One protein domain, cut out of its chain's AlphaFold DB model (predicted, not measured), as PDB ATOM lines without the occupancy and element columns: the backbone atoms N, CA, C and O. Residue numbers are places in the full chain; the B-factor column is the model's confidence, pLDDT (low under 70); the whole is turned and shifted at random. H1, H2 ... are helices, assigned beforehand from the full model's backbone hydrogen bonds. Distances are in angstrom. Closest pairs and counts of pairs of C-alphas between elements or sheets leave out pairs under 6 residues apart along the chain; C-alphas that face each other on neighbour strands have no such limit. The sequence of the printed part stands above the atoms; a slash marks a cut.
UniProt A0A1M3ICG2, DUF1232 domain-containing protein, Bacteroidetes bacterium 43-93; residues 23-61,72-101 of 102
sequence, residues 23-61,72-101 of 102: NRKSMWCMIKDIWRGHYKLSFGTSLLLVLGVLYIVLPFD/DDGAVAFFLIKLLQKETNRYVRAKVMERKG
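Overview. This is residues 23 to 61 and 72 to 101 of the 102 residues of the protein "DUF1232 domain-containing protein" of Bacteroidetes bacterium 43-93 (UniProt A0A1M3ICG2). One long helix, H3, makes the backbone of the model; H1 crosses it nearly at right angles, and H2 lies side by side with an earlier part of it, running the opposite way. The length comes partly from free ends: residues 93 to 101 stick out at one end and residues 56 to 61 at the other, while residues 32 to 37 also stick out. The printed part has 69 residues with three named helices, in the order H1, H2, H3, and no named strand; the class is all helix. The whole is loose, with a radius of gyration of the C-alphas of 13.8 A, and its outline is a rod spanning 52 by 21 by 17 A.

Along the chain. Find C-alpha 72 at (29.605, 33.250, 29.470); from there H3, residues 72 to 99, runs 40.1 A to C-alpha 99 at (0.926, 40.310, 2.399). Then look for Phe 43, whose C-alpha stands at (19.891, 47.784, 15.575): here H2, residues 43 to 57, begins, and it measures 20.4 A from first to last C-alpha. H1, residues 23 to 35, begins at C-alpha 23 at (9.372, 29.172, 15.825) and is 18.4 A long.

Arrangement. Start at Thr 88 in H3 and look across to Met 27 in H1: their C-alphas, the closest of the two helices, are 5.8 A apart. H1 and H3 touch, and their lines are about perpendicular, at 83 degrees. H3 touches H1 with residues 84 to 92 alone. Go back along H3 to Leu 83, and you find H2 there, with the C-alpha of Thr 45 at 6.6 A, the closest pair of these two helices. H2 and H3 touch and run opposite ways at a shallow tilt of 32 degrees; H3 touches H2 with residues 76 to 87 alone. H1 and H2 are apart. In the backbones of H1, H2 and H3, every O i to N i+4 pair is within hydrogen-bond range.

Size, cuts and confidence. The two C-alphas farthest apart are those of Asp 61 and Gly 101, at 52.6 A. Without the stretches that stand free, the body has 48 residues and spans 29 by 19 by 13 A. The link from H1 to H2, with 7 residues between them, is short. The link from H2 to H3 runs across the cut: residues 62 to 71 are not printed, and C-alphas 61 and 72 are 13.8 A apart. The mean pLDDT of the printed part is 71.3; look for values under 70 at residues 23 to 27, 38 to 41, 43, 55 to 57, 59 to 61 and 96 to 101.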
ATOM      1  N   ASN A  23       8.248  28.255  15.597       60.00
ATOM      2  CA  ASN A  23       9.372  29.172  15.825       60.00
ATOM      3  C   ASN A  23      10.659  28.804  15.061       60.00
ATOM      4  O   ASN A  23      11.259  29.684  14.451       60.00
ATOM      5  N   ARG A  24      11.051  27.522  14.967       61.91
ATOM      6  CA  ARG A  24      12.313  27.153  14.289       61.91
ATOM      7  C   ARG A  24      12.306  27.446  12.784       61.91
ATOM      8  O   ARG A  24      13.265  27.994  12.257       61.91
ATOM      9  N   LYS A  25      11.232  27.077  12.070       65.69
ATOM     10  CA  LYS A  25      11.171  27.227  10.603       65.69
ATOM     11  C   LYS A  25      11.117  28.703  10.211       65.69
ATOM     12  O   LYS A  25      11.773  29.094   9.255       65.69
ATOM     13  N   SER A  26      10.383  29.514  10.972       66.81
ATOM     14  CA  SER A  26      10.306  30.960  10.748       66.81
ATOM     15  C   SER A  26      11.647  31.652  10.998       66.81
ATOM     16  O   SER A  26      12.043  32.491  10.192       66.81
ATOM     17  N   MET A  27      12.375  31.253  12.050       68.88
ATOM     18  CA  MET A  27      13.735  31.740  12.310       68.88
ATOM     19  C   MET A  27      14.675  31.420  11.140       68.88
ATOM     20  O   MET A  27      15.359  32.311  10.652       68.88
ATOM     21  N   TRP A  28      14.656  30.183  10.632       72.56
ATOM     22  CA  TRP A  28      15.467  29.786   9.472       72.56
ATOM     23  C   TRP A  28      15.131  30.576   8.199       72.56
ATOM     24  O   TRP A  28      16.039  30.970   7.469       72.56
ATOM     25  N   CYS A  29      13.850  30.851   7.933       70.50
ATOM     26  CA  CYS A  29      13.456  31.706   6.809       70.50
ATOM     27  C   CYS A  29      13.948  33.149   6.984       70.50
ATOM     28  O   CYS A  29      14.467  33.720   6.031       70.50
ATOM     29  N   MET A  30      13.839  33.715   8.192       73.31
ATOM     30  CA  MET A  30      14.344  35.059   8.488       73.31
ATOM     31  C   MET A  30      15.864  35.130   8.297       73.31
ATOM     32  O   MET A  30      16.341  36.033   7.623       73.31
ATOM     33  N   ILE A  31      16.619  34.159   8.825       72.62
ATOM     34  CA  ILE A  31      18.080  34.069   8.654       72.62
ATOM     35  C   ILE A  31      18.444  34.017   7.168       72.62
ATOM     36  O   ILE A  31      19.322  34.751   6.722       72.62
ATOM     37  N   LYS A  32      17.732  33.207   6.379       75.94
ATOM     38  CA  LYS A  32      17.948  33.113   4.931       75.94
ATOM     39  C   LYS A  32      17.650  34.431   4.206       75.94
ATOM     40  O   LYS A  32      18.396  34.797   3.303       75.94
ATOM     41  N   ASP A  33      16.598  35.148   4.598       73.88
ATOM     42  CA  ASP A  33      16.248  36.453   4.019       73.88
ATOM     43  C   ASP A  33      17.226  37.565   4.424       73.88
ATOM     44  O   ASP A  33      17.510  38.447   3.613       73.88
ATOM     45  N   ILE A  34      17.791  37.500   5.637       73.81
ATOM     46  CA  ILE A  34      18.892  38.369   6.080       73.81
ATOM     47  C   ILE A  34      20.129  38.123   5.213       73.81
ATOM     48  O   ILE A  34      20.723  39.070   4.710       73.81
ATOM     49  N   TRP A  35      20.488  36.855   4.990       72.12
ATOM     50  CA  TRP A  35      21.652  36.478   4.180       72.12
ATOM     51  C   TRP A  35      21.519  36.894   2.714       72.12
ATOM     52  O   TRP A  35      22.498  37.247   2.068       72.12
ATOM     53  N   ARG A  36      20.289  36.904   2.192       76.62
ATOM     54  CA  ARG A  36      19.978  37.423   0.853       76.62
ATOM     55  C   ARG A  36      19.868  38.954   0.802       76.62
ATOM     56  O   ARG A  36      19.619  39.493  -0.268       76.62
ATOM     57  N   GLY A  37      20.004  39.654   1.931       70.06
ATOM     58  CA  GLY A  37      19.940  41.117   2.013       70.06
ATOM     59  C   GLY A  37      18.533  41.719   1.914       70.06
ATOM     60  O   GLY A  37      18.393  42.939   1.895       70.06
ATOM     61  N   HIS A  38      17.480  40.896   1.886       67.06
ATOM     62  CA  HIS A  38      16.092  41.362   1.754       67.06
ATOM     63  C   HIS A  38      15.476  41.827   3.079       67.06
ATOM     64  O   HIS A  38      14.412  42.446   3.073       67.06
ATOM     65  N   TYR A  39      16.113  41.541   4.219       68.62
ATOM     66  CA  TYR A  39      15.631  41.965   5.530       68.62
ATOM     67  C   TYR A  39      16.728  42.654   6.337       68.62
ATOM     68  O   TYR A  39      17.760  42.057   6.643       68.62
ATOM     69  N   LYS A  40      16.487  43.914   6.723       68.44
ATOM     70  CA  LYS A  40      17.376  44.640   7.634       68.44
ATOM     71  C   LYS A  40      17.099  44.225   9.072       68.44
ATOM     72  O   LYS A  40      15.989  44.378   9.586       68.44
ATOM     73  N   LEU A  41      18.143  43.724   9.721       69.50
ATOM     74  CA  LEU A  41      18.135  43.440  11.146       69.50
ATOM     75  C   LEU A  41      17.836  44.702  11.959       69.50
ATOM     76  O   LEU A  41      18.125  45.828  11.558       69.50
ATOM     77  N   SER A  42      17.258  44.503  13.139       73.38
ATOM     78  CA  SER A  42      17.169  45.565  14.136       73.38
ATOM     79  C   SER A  42      18.545  45.988  14.595       73.38
ATOM     80  O   SER A  42      19.439  45.147  14.694       73.38
ATOM     81  N   PHE A  43      18.671  47.254  14.980       68.44
ATOM     82  CA  PHE A  43      19.891  47.784  15.575       68.44
ATOM     83  C   PHE A  43      20.393  46.903  16.727       68.44
ATOM     84  O   PHE A  43      21.569  46.569  16.767       68.44
ATOM     85  N   GLY A  44      19.492  46.413  17.588       70.50
ATOM     86  CA  GLY A  44      19.866  45.506  18.678       70.50
ATOM     87  C   GLY A  44      20.462  44.177  18.199       70.50
ATOM     88  O   GLY A  44      21.401  43.678  18.806       70.50
ATOM     89  N   THR A  45      19.960  43.606  17.100       71.44
ATOM     90  CA  THR A  45      20.475  42.340  16.541       71.44
ATOM     91  C   THR A  45      21.770  42.526  15.797       71.44
ATOM     92  O   THR A  45      22.659  41.699  15.944       71.44
ATOM     93  N   SER A  46      21.910  43.632  15.070       72.94
ATOM     94  CA  SER A  46      23.197  44.021  14.502       72.94
ATOM     95  C   SER A  46      24.236  44.216  15.605       72.94
ATOM     96  O   SER A  46      25.339  43.700  15.485       72.94
ATOM     97  N   LEU A  47      23.876  44.895  16.698       75.50
ATOM     98  CA  LEU A  47      24.762  45.127  17.834       75.50
ATOM     99  C   LEU A  47      25.190  43.817  18.497       75.50
ATOM    100  O   LEU A  47      26.367  43.652  18.770       75.50
ATOM    101  N   LEU A  48      24.276  42.864  18.708       73.75
ATOM    102  CA  LEU A  48      24.635  41.567  19.291       73.75
ATOM    103  C   LEU A  48      25.522  40.722  18.372       73.75
ATOM    104  O   LEU A  48      26.393  40.009  18.851       73.75
ATOM    105  N   LEU A  49      25.303  40.801  17.059       73.75
ATOM    106  CA  LEU A  49      26.140  40.125  16.068       73.75
ATOM    107  C   LEU A  49      27.551  40.724  16.082       73.75
ATOM    108  O   LEU A  49      28.529  39.987  16.117       73.75
ATOM    109  N   VAL A  50      27.645  42.055  16.155       78.38
ATOM    110  CA  VAL A  50      28.909  42.772  16.348       78.38
ATOM    111  C   VAL A  50      29.551  42.393  17.679       78.38
ATOM    112  O   VAL A  50      30.734  42.108  17.677       78.38
ATOM    113  N   LEU A  51      28.807  42.323  18.787       75.62
ATOM    114  CA  LEU A  51      29.333  41.910  20.094       75.62
ATOM    115  C   LEU A  51      29.836  40.462  20.082       75.62
ATOM    116  O   LEU A  51      30.893  40.201  20.635       75.62
ATOM    117  N   GLY A  52      29.132  39.538  19.422       72.44
ATOM    118  CA  GLY A  52      29.581  38.152  19.271       72.44
ATOM    119  C   GLY A  52      30.842  38.033  18.412       72.44
ATOM    120  O   GLY A  52      31.765  37.312  18.769       72.44
ATOM    121  N   VAL A  53      30.924  38.780  17.306       73.06
ATOM    122  CA  VAL A  53      32.145  38.848  16.486       73.06
ATOM    123  C   VAL A  53      33.279  39.515  17.261       73.06
ATOM    124  O   VAL A  53      34.401  39.032  17.224       73.06
ATOM    125  N   LEU A  54      32.993  40.592  17.988       76.94
ATOM    126  CA  LEU A  54      33.959  41.312  18.808       76.94
ATOM    127  C   LEU A  54      34.496  40.427  19.938       76.94
ATOM    128  O   LEU A  54      35.690  40.468  20.183       76.94
ATOM    129  N   TYR A  55      33.651  39.597  20.554       68.12
ATOM    130  CA  TYR A  55      34.049  38.595  21.549       68.12
ATOM    131  C   TYR A  55      34.982  37.529  20.957       68.12
ATOM    132  O   TYR A  55      35.957  37.144  21.585       68.12
ATOM    133  N   ILE A  56      34.734  37.093  19.716       64.69
ATOM    134  CA  ILE A  56      35.613  36.141  19.015       64.69
ATOM    135  C   ILE A  56      36.943  36.798  18.602       64.69
ATOM    136  O   ILE A  56      37.988  36.155  18.634       64.69
ATOM    137  N   VAL A  57      36.905  38.062  18.168       69.56
ATOM    138  CA  VAL A  57      38.070  38.794  17.633       69.56
ATOM    139  C   VAL A  57      38.957  39.364  18.739       69.56
ATOM    140  O   VAL A  57      40.168  39.459  18.551       69.56
ATOM    141  N   LEU A  58      38.380  39.742  19.879       71.06
ATOM    142  CA  LEU A  58      39.105  40.156  21.074       71.06
ATOM    143  C   LEU A  58      39.068  39.007  22.089       71.06
ATOM    144  O   LEU A  58      38.164  38.985  22.925       71.06
ATOM    145  N   PRO A  59      40.043  38.077  22.066       64.00
ATOM    146  CA  PRO A  59      40.263  37.177  23.185       64.00
ATOM    147  C   PRO A  59      40.802  38.038  24.330       64.00
ATOM    148  O   PRO A  59      42.003  38.241  24.470       64.00
ATOM    149  N   PHE A  60      39.899  38.665  25.080       60.03
ATOM    150  CA  PHE A  60      40.238  39.479  26.237       60.03
ATOM    151  C   PHE A  60      40.655  38.510  27.352       60.03
ATOM    152  O   PHE A  60      39.823  38.082  28.139       60.03
ATOM    153  N   ASP A  61      41.915  38.070  27.290       60.94
ATOM    154  CA  ASP A  61      42.707  37.343  28.292       60.94
ATOM    155  C   ASP A  61      41.970  37.006  29.603       60.94
ATOM    156  O   ASP A  61      42.070  37.712  30.607       60.94
ATOM    157  N   ASP A  72      29.616  32.083  30.350       72.56
ATOM    158  CA  ASP A  72      29.605  33.250  29.470       72.56
ATOM    159  C   ASP A  72      29.127  32.893  28.053       72.56
ATOM    160  O   ASP A  72      28.160  33.485  27.568       72.56
ATOM    161  N   ASP A  73      29.655  31.824  27.445       73.50
ATOM    162  CA  ASP A  73      29.187  31.327  26.143       73.50
ATOM    163  C   ASP A  73      27.687  30.973  26.174       73.50
ATOM    164  O   ASP A  73      26.932  31.280  25.243       73.50
ATOM    165  N   GLY A  74      27.217  30.365  27.272       77.62
ATOM    166  CA  GLY A  74      25.806  30.047  27.486       77.62
ATOM    167  C   GLY A  74      24.926  31.291  27.640       77.62
ATOM    168  O   GLY A  74      23.827  31.346  27.076       77.62
ATOM    169  N   ALA A  75      25.403  32.307  28.361       78.38
ATOM    170  CA  ALA A  75      24.709  33.578  28.538       78.38
ATOM    171  C   ALA A  75      24.607  34.344  27.213       78.38
ATOM    172  O   ALA A  75      23.517  34.803  26.855       78.38
ATOM    173  N   VAL A  76      25.701  34.405  26.448       76.75
ATOM    174  CA  VAL A  76      25.752  34.993  25.105       76.75
ATOM    175  C   VAL A  76      24.795  34.256  24.167       76.75
ATOM    176  O   VAL A  76      23.943  34.888  23.534       76.75
ATOM    177  N   ALA A  77      24.839  32.921  24.128       74.75
ATOM    178  CA  ALA A  77      23.945  32.117  23.296       74.75
ATOM    179  C   ALA A  77      22.467  32.321  23.669       74.75
ATOM    180  O   ALA A  77      21.615  32.518  22.795       74.75
ATOM    181  N   PHE A  78      22.144  32.334  24.965       81.19
ATOM    182  CA  PHE A  78      20.789  32.585  25.453       81.19
ATOM    183  C   PHE A  78      20.289  33.982  25.062       81.19
ATOM    184  O   PHE A  78      19.154  34.126  24.587       81.19
ATOM    185  N   PHE A  79      21.135  35.005  25.197       79.25
ATOM    186  CA  PHE A  79      20.823  36.368  24.775       79.25
ATOM    187  C   PHE A  79      20.595  36.464  23.263       79.25
ATOM    188  O   PHE A  79      19.600  37.061  22.837       79.25
ATOM    189  N   LEU A  80      21.443  35.821  22.450       77.50
ATOM    190  CA  LEU A  80      21.253  35.732  20.999       77.50
ATOM    191  C   LEU A  80      19.905  35.095  20.656       77.50
ATOM    192  O   LEU A  80      19.154  35.640  19.846       77.50
ATOM    193  N   ILE A  81      19.558  33.974  21.292       76.56
ATOM    194  CA  ILE A  81      18.295  33.269  21.041       76.56
ATOM    195  C   ILE A  81      17.097  34.149  21.414       76.56
ATOM    196  O   ILE A  81      16.163  34.282  20.619       76.56
ATOM    197  N   LYS A  82      17.115  34.791  22.589       79.25
ATOM    198  CA  LYS A  82      16.055  35.718  23.026       79.25
ATOM    199  C   LYS A  82      15.869  36.874  22.052       79.25
ATOM    200  O   LYS A  82      14.739  37.261  21.742       79.25
ATOM    201  N   LEU A  83      16.968  37.411  21.541       77.81
ATOM    202  CA  LEU A  83      16.930  38.509  20.594       77.81
ATOM    203  C   LEU A  83      16.419  38.066  19.220       77.81
ATOM    204  O   LEU A  83      15.553  38.726  18.648       77.81
ATOM    205  N   LEU A  84      16.886  36.921  18.719       75.75
ATOM    206  CA  LEU A  84      16.394  36.321  17.481       75.75
ATOM    207  C   LEU A  84      14.906  35.987  17.568       75.75
ATOM    208  O   LEU A  84      14.192  36.166  16.586       75.75
ATOM    209  N   GLN A  85      14.406  35.551  18.726       76.12
ATOM    210  CA  GLN A  85      12.970  35.365  18.950       76.12
ATOM    211  C   GLN A  85      12.207  36.689  18.845       76.12
ATOM    212  O   GLN A  85      11.180  36.760  18.166       76.12
ATOM    213  N   LYS A  86      12.710  37.755  19.483       78.31
ATOM    214  CA  LYS A  86      12.109  39.095  19.400       78.31
ATOM    215  C   LYS A  86      12.081  39.602  17.958       78.31
ATOM    216  O   LYS A  86      11.051  40.113  17.517       78.31
ATOM    217  N   GLU A  87      13.160  39.392  17.209       77.50
ATOM    218  CA  GLU A  87      13.219  39.791  15.806       77.50
ATOM    219  C   GLU A  87      12.402  38.929  14.871       77.50
ATOM    220  O   GLU A  87      11.717  39.462  14.008       77.50
ATOM    221  N   THR A  88      12.363  37.621  15.085       74.12
ATOM    222  CA  THR A  88      11.499  36.734  14.302       74.12
ATOM    223  C   THR A  88      10.043  37.151  14.456       74.12
ATOM    224  O   THR A  88       9.313  37.225  13.471       74.12
ATOM    225  N   ASN A  89       9.625  37.523  15.668       75.44
ATOM    226  CA  ASN A  89       8.288  38.062  15.894       75.44
ATOM    227  C   ASN A  89       8.052  39.377  15.139       75.44
ATOM    228  O   ASN A  89       6.958  39.592  14.614       75.44
ATOM    229  N   ARG A  90       9.059  40.250  15.049       73.81
ATOM    230  CA  ARG A  90       8.965  41.502  14.289       73.81
ATOM    231  C   ARG A  90       8.942  41.261  12.777       73.81
ATOM    232  O   ARG A  90       8.100  41.842  12.099       73.81
ATOM    233  N   TYR A  91       9.790  40.372  12.267       72.62
ATOM    234  CA  TYR A  91       9.820  39.929  10.872       72.62
ATOM    235  C   TYR A  91       8.481  39.320  10.456       72.62
ATOM    236  O   TYR A  91       7.911  39.715   9.444       72.62
ATOM    237  N   VAL A  92       7.927  38.414  11.268       74.00
ATOM    238  CA  VAL A  92       6.620  37.799  11.001       74.00
ATOM    239  C   VAL A  92       5.529  38.865  10.961       74.00
ATOM    240  O   VAL A  92       4.716  38.859  10.040       74.00
ATOM    241  N   ARG A  93       5.529  39.818  11.904       71.44
ATOM    242  CA  ARG A  93       4.589  40.951  11.875       71.44
ATOM    243  C   ARG A  93       4.740  41.775  10.597       71.44
ATOM    244  O   ARG A  93       3.737  42.027   9.941       71.44
ATOM    245  N   ALA A  94       5.963  42.130  10.204       70.38
ATOM    246  CA  ALA A  94       6.227  42.885   8.979       70.38
ATOM    247  C   ALA A  94       5.757  42.135   7.717       70.38
ATOM    248  O   ALA A  94       5.035  42.701   6.902       70.38
ATOM    249  N   LYS A  95       6.066  40.837   7.594       71.19
ATOM    250  CA  LYS A  95       5.610  39.973   6.487       71.19
ATOM    251  C   LYS A  95       4.090  39.836   6.417       71.19
ATOM    252  O   LYS A  95       3.523  39.761   5.327       71.19
ATOM    253  N   VAL A  96       3.422  39.761   7.567       69.62
ATOM    254  CA  VAL A  96       1.954  39.713   7.634       69.62
ATOM    255  C   VAL A  96       1.344  41.036   7.175       69.62
ATOM    256  O   VAL A  96       0.312  41.008   6.511       69.62
ATOM    257  N   MET A  97       1.972  42.171   7.493       64.44
ATOM    258  CA  MET A  97       1.537  43.485   7.010       64.44
ATOM    259  C   MET A  97       1.748  43.629   5.493       64.44
ATOM    260  O   MET A  97       0.820  44.031   4.805       64.44
ATOM    261  N   GLU A  98       2.896  43.195   4.958       66.56
ATOM    262  CA  GLU A  98       3.213  43.227   3.516       66.56
ATOM    263  C   GLU A  98       2.227  42.391   2.678       66.56
ATOM    264  O   GLU A  98       1.691  42.859   1.678       66.56
ATOM    265  N   ARG A  99       1.906  41.160   3.107       59.97
ATOM    266  CA  ARG A  99       0.926  40.310   2.399       59.97
ATOM    267  C   ARG A  99      -0.493  40.868   2.400       59.97
ATOM    268  O   ARG A  99      -1.307  40.425   1.595       59.97
ATOM    269  N   LYS A 100      -0.807  41.777   3.322       53.69
ATOM    270  CA  LYS A 100      -2.122  42.414   3.402       53.69
ATOM    271  C   LYS A 100      -2.266  43.622   2.474       53.69
ATOM    272  O   LYS A 100      -3.345  44.199   2.476       53.69
ATOM    273  N   GLY A 101      -1.252  43.939   1.659       48.97
ATOM    274  CA  GLY A 101      -1.376  44.891   0.552       48.97
ATOM    275  C   GLY A 101      -1.822  46.282   0.999       48.97
ATOM    276  O   GLY A 101      -2.802  46.798   0.468       48.97
TER     277      GLY A 101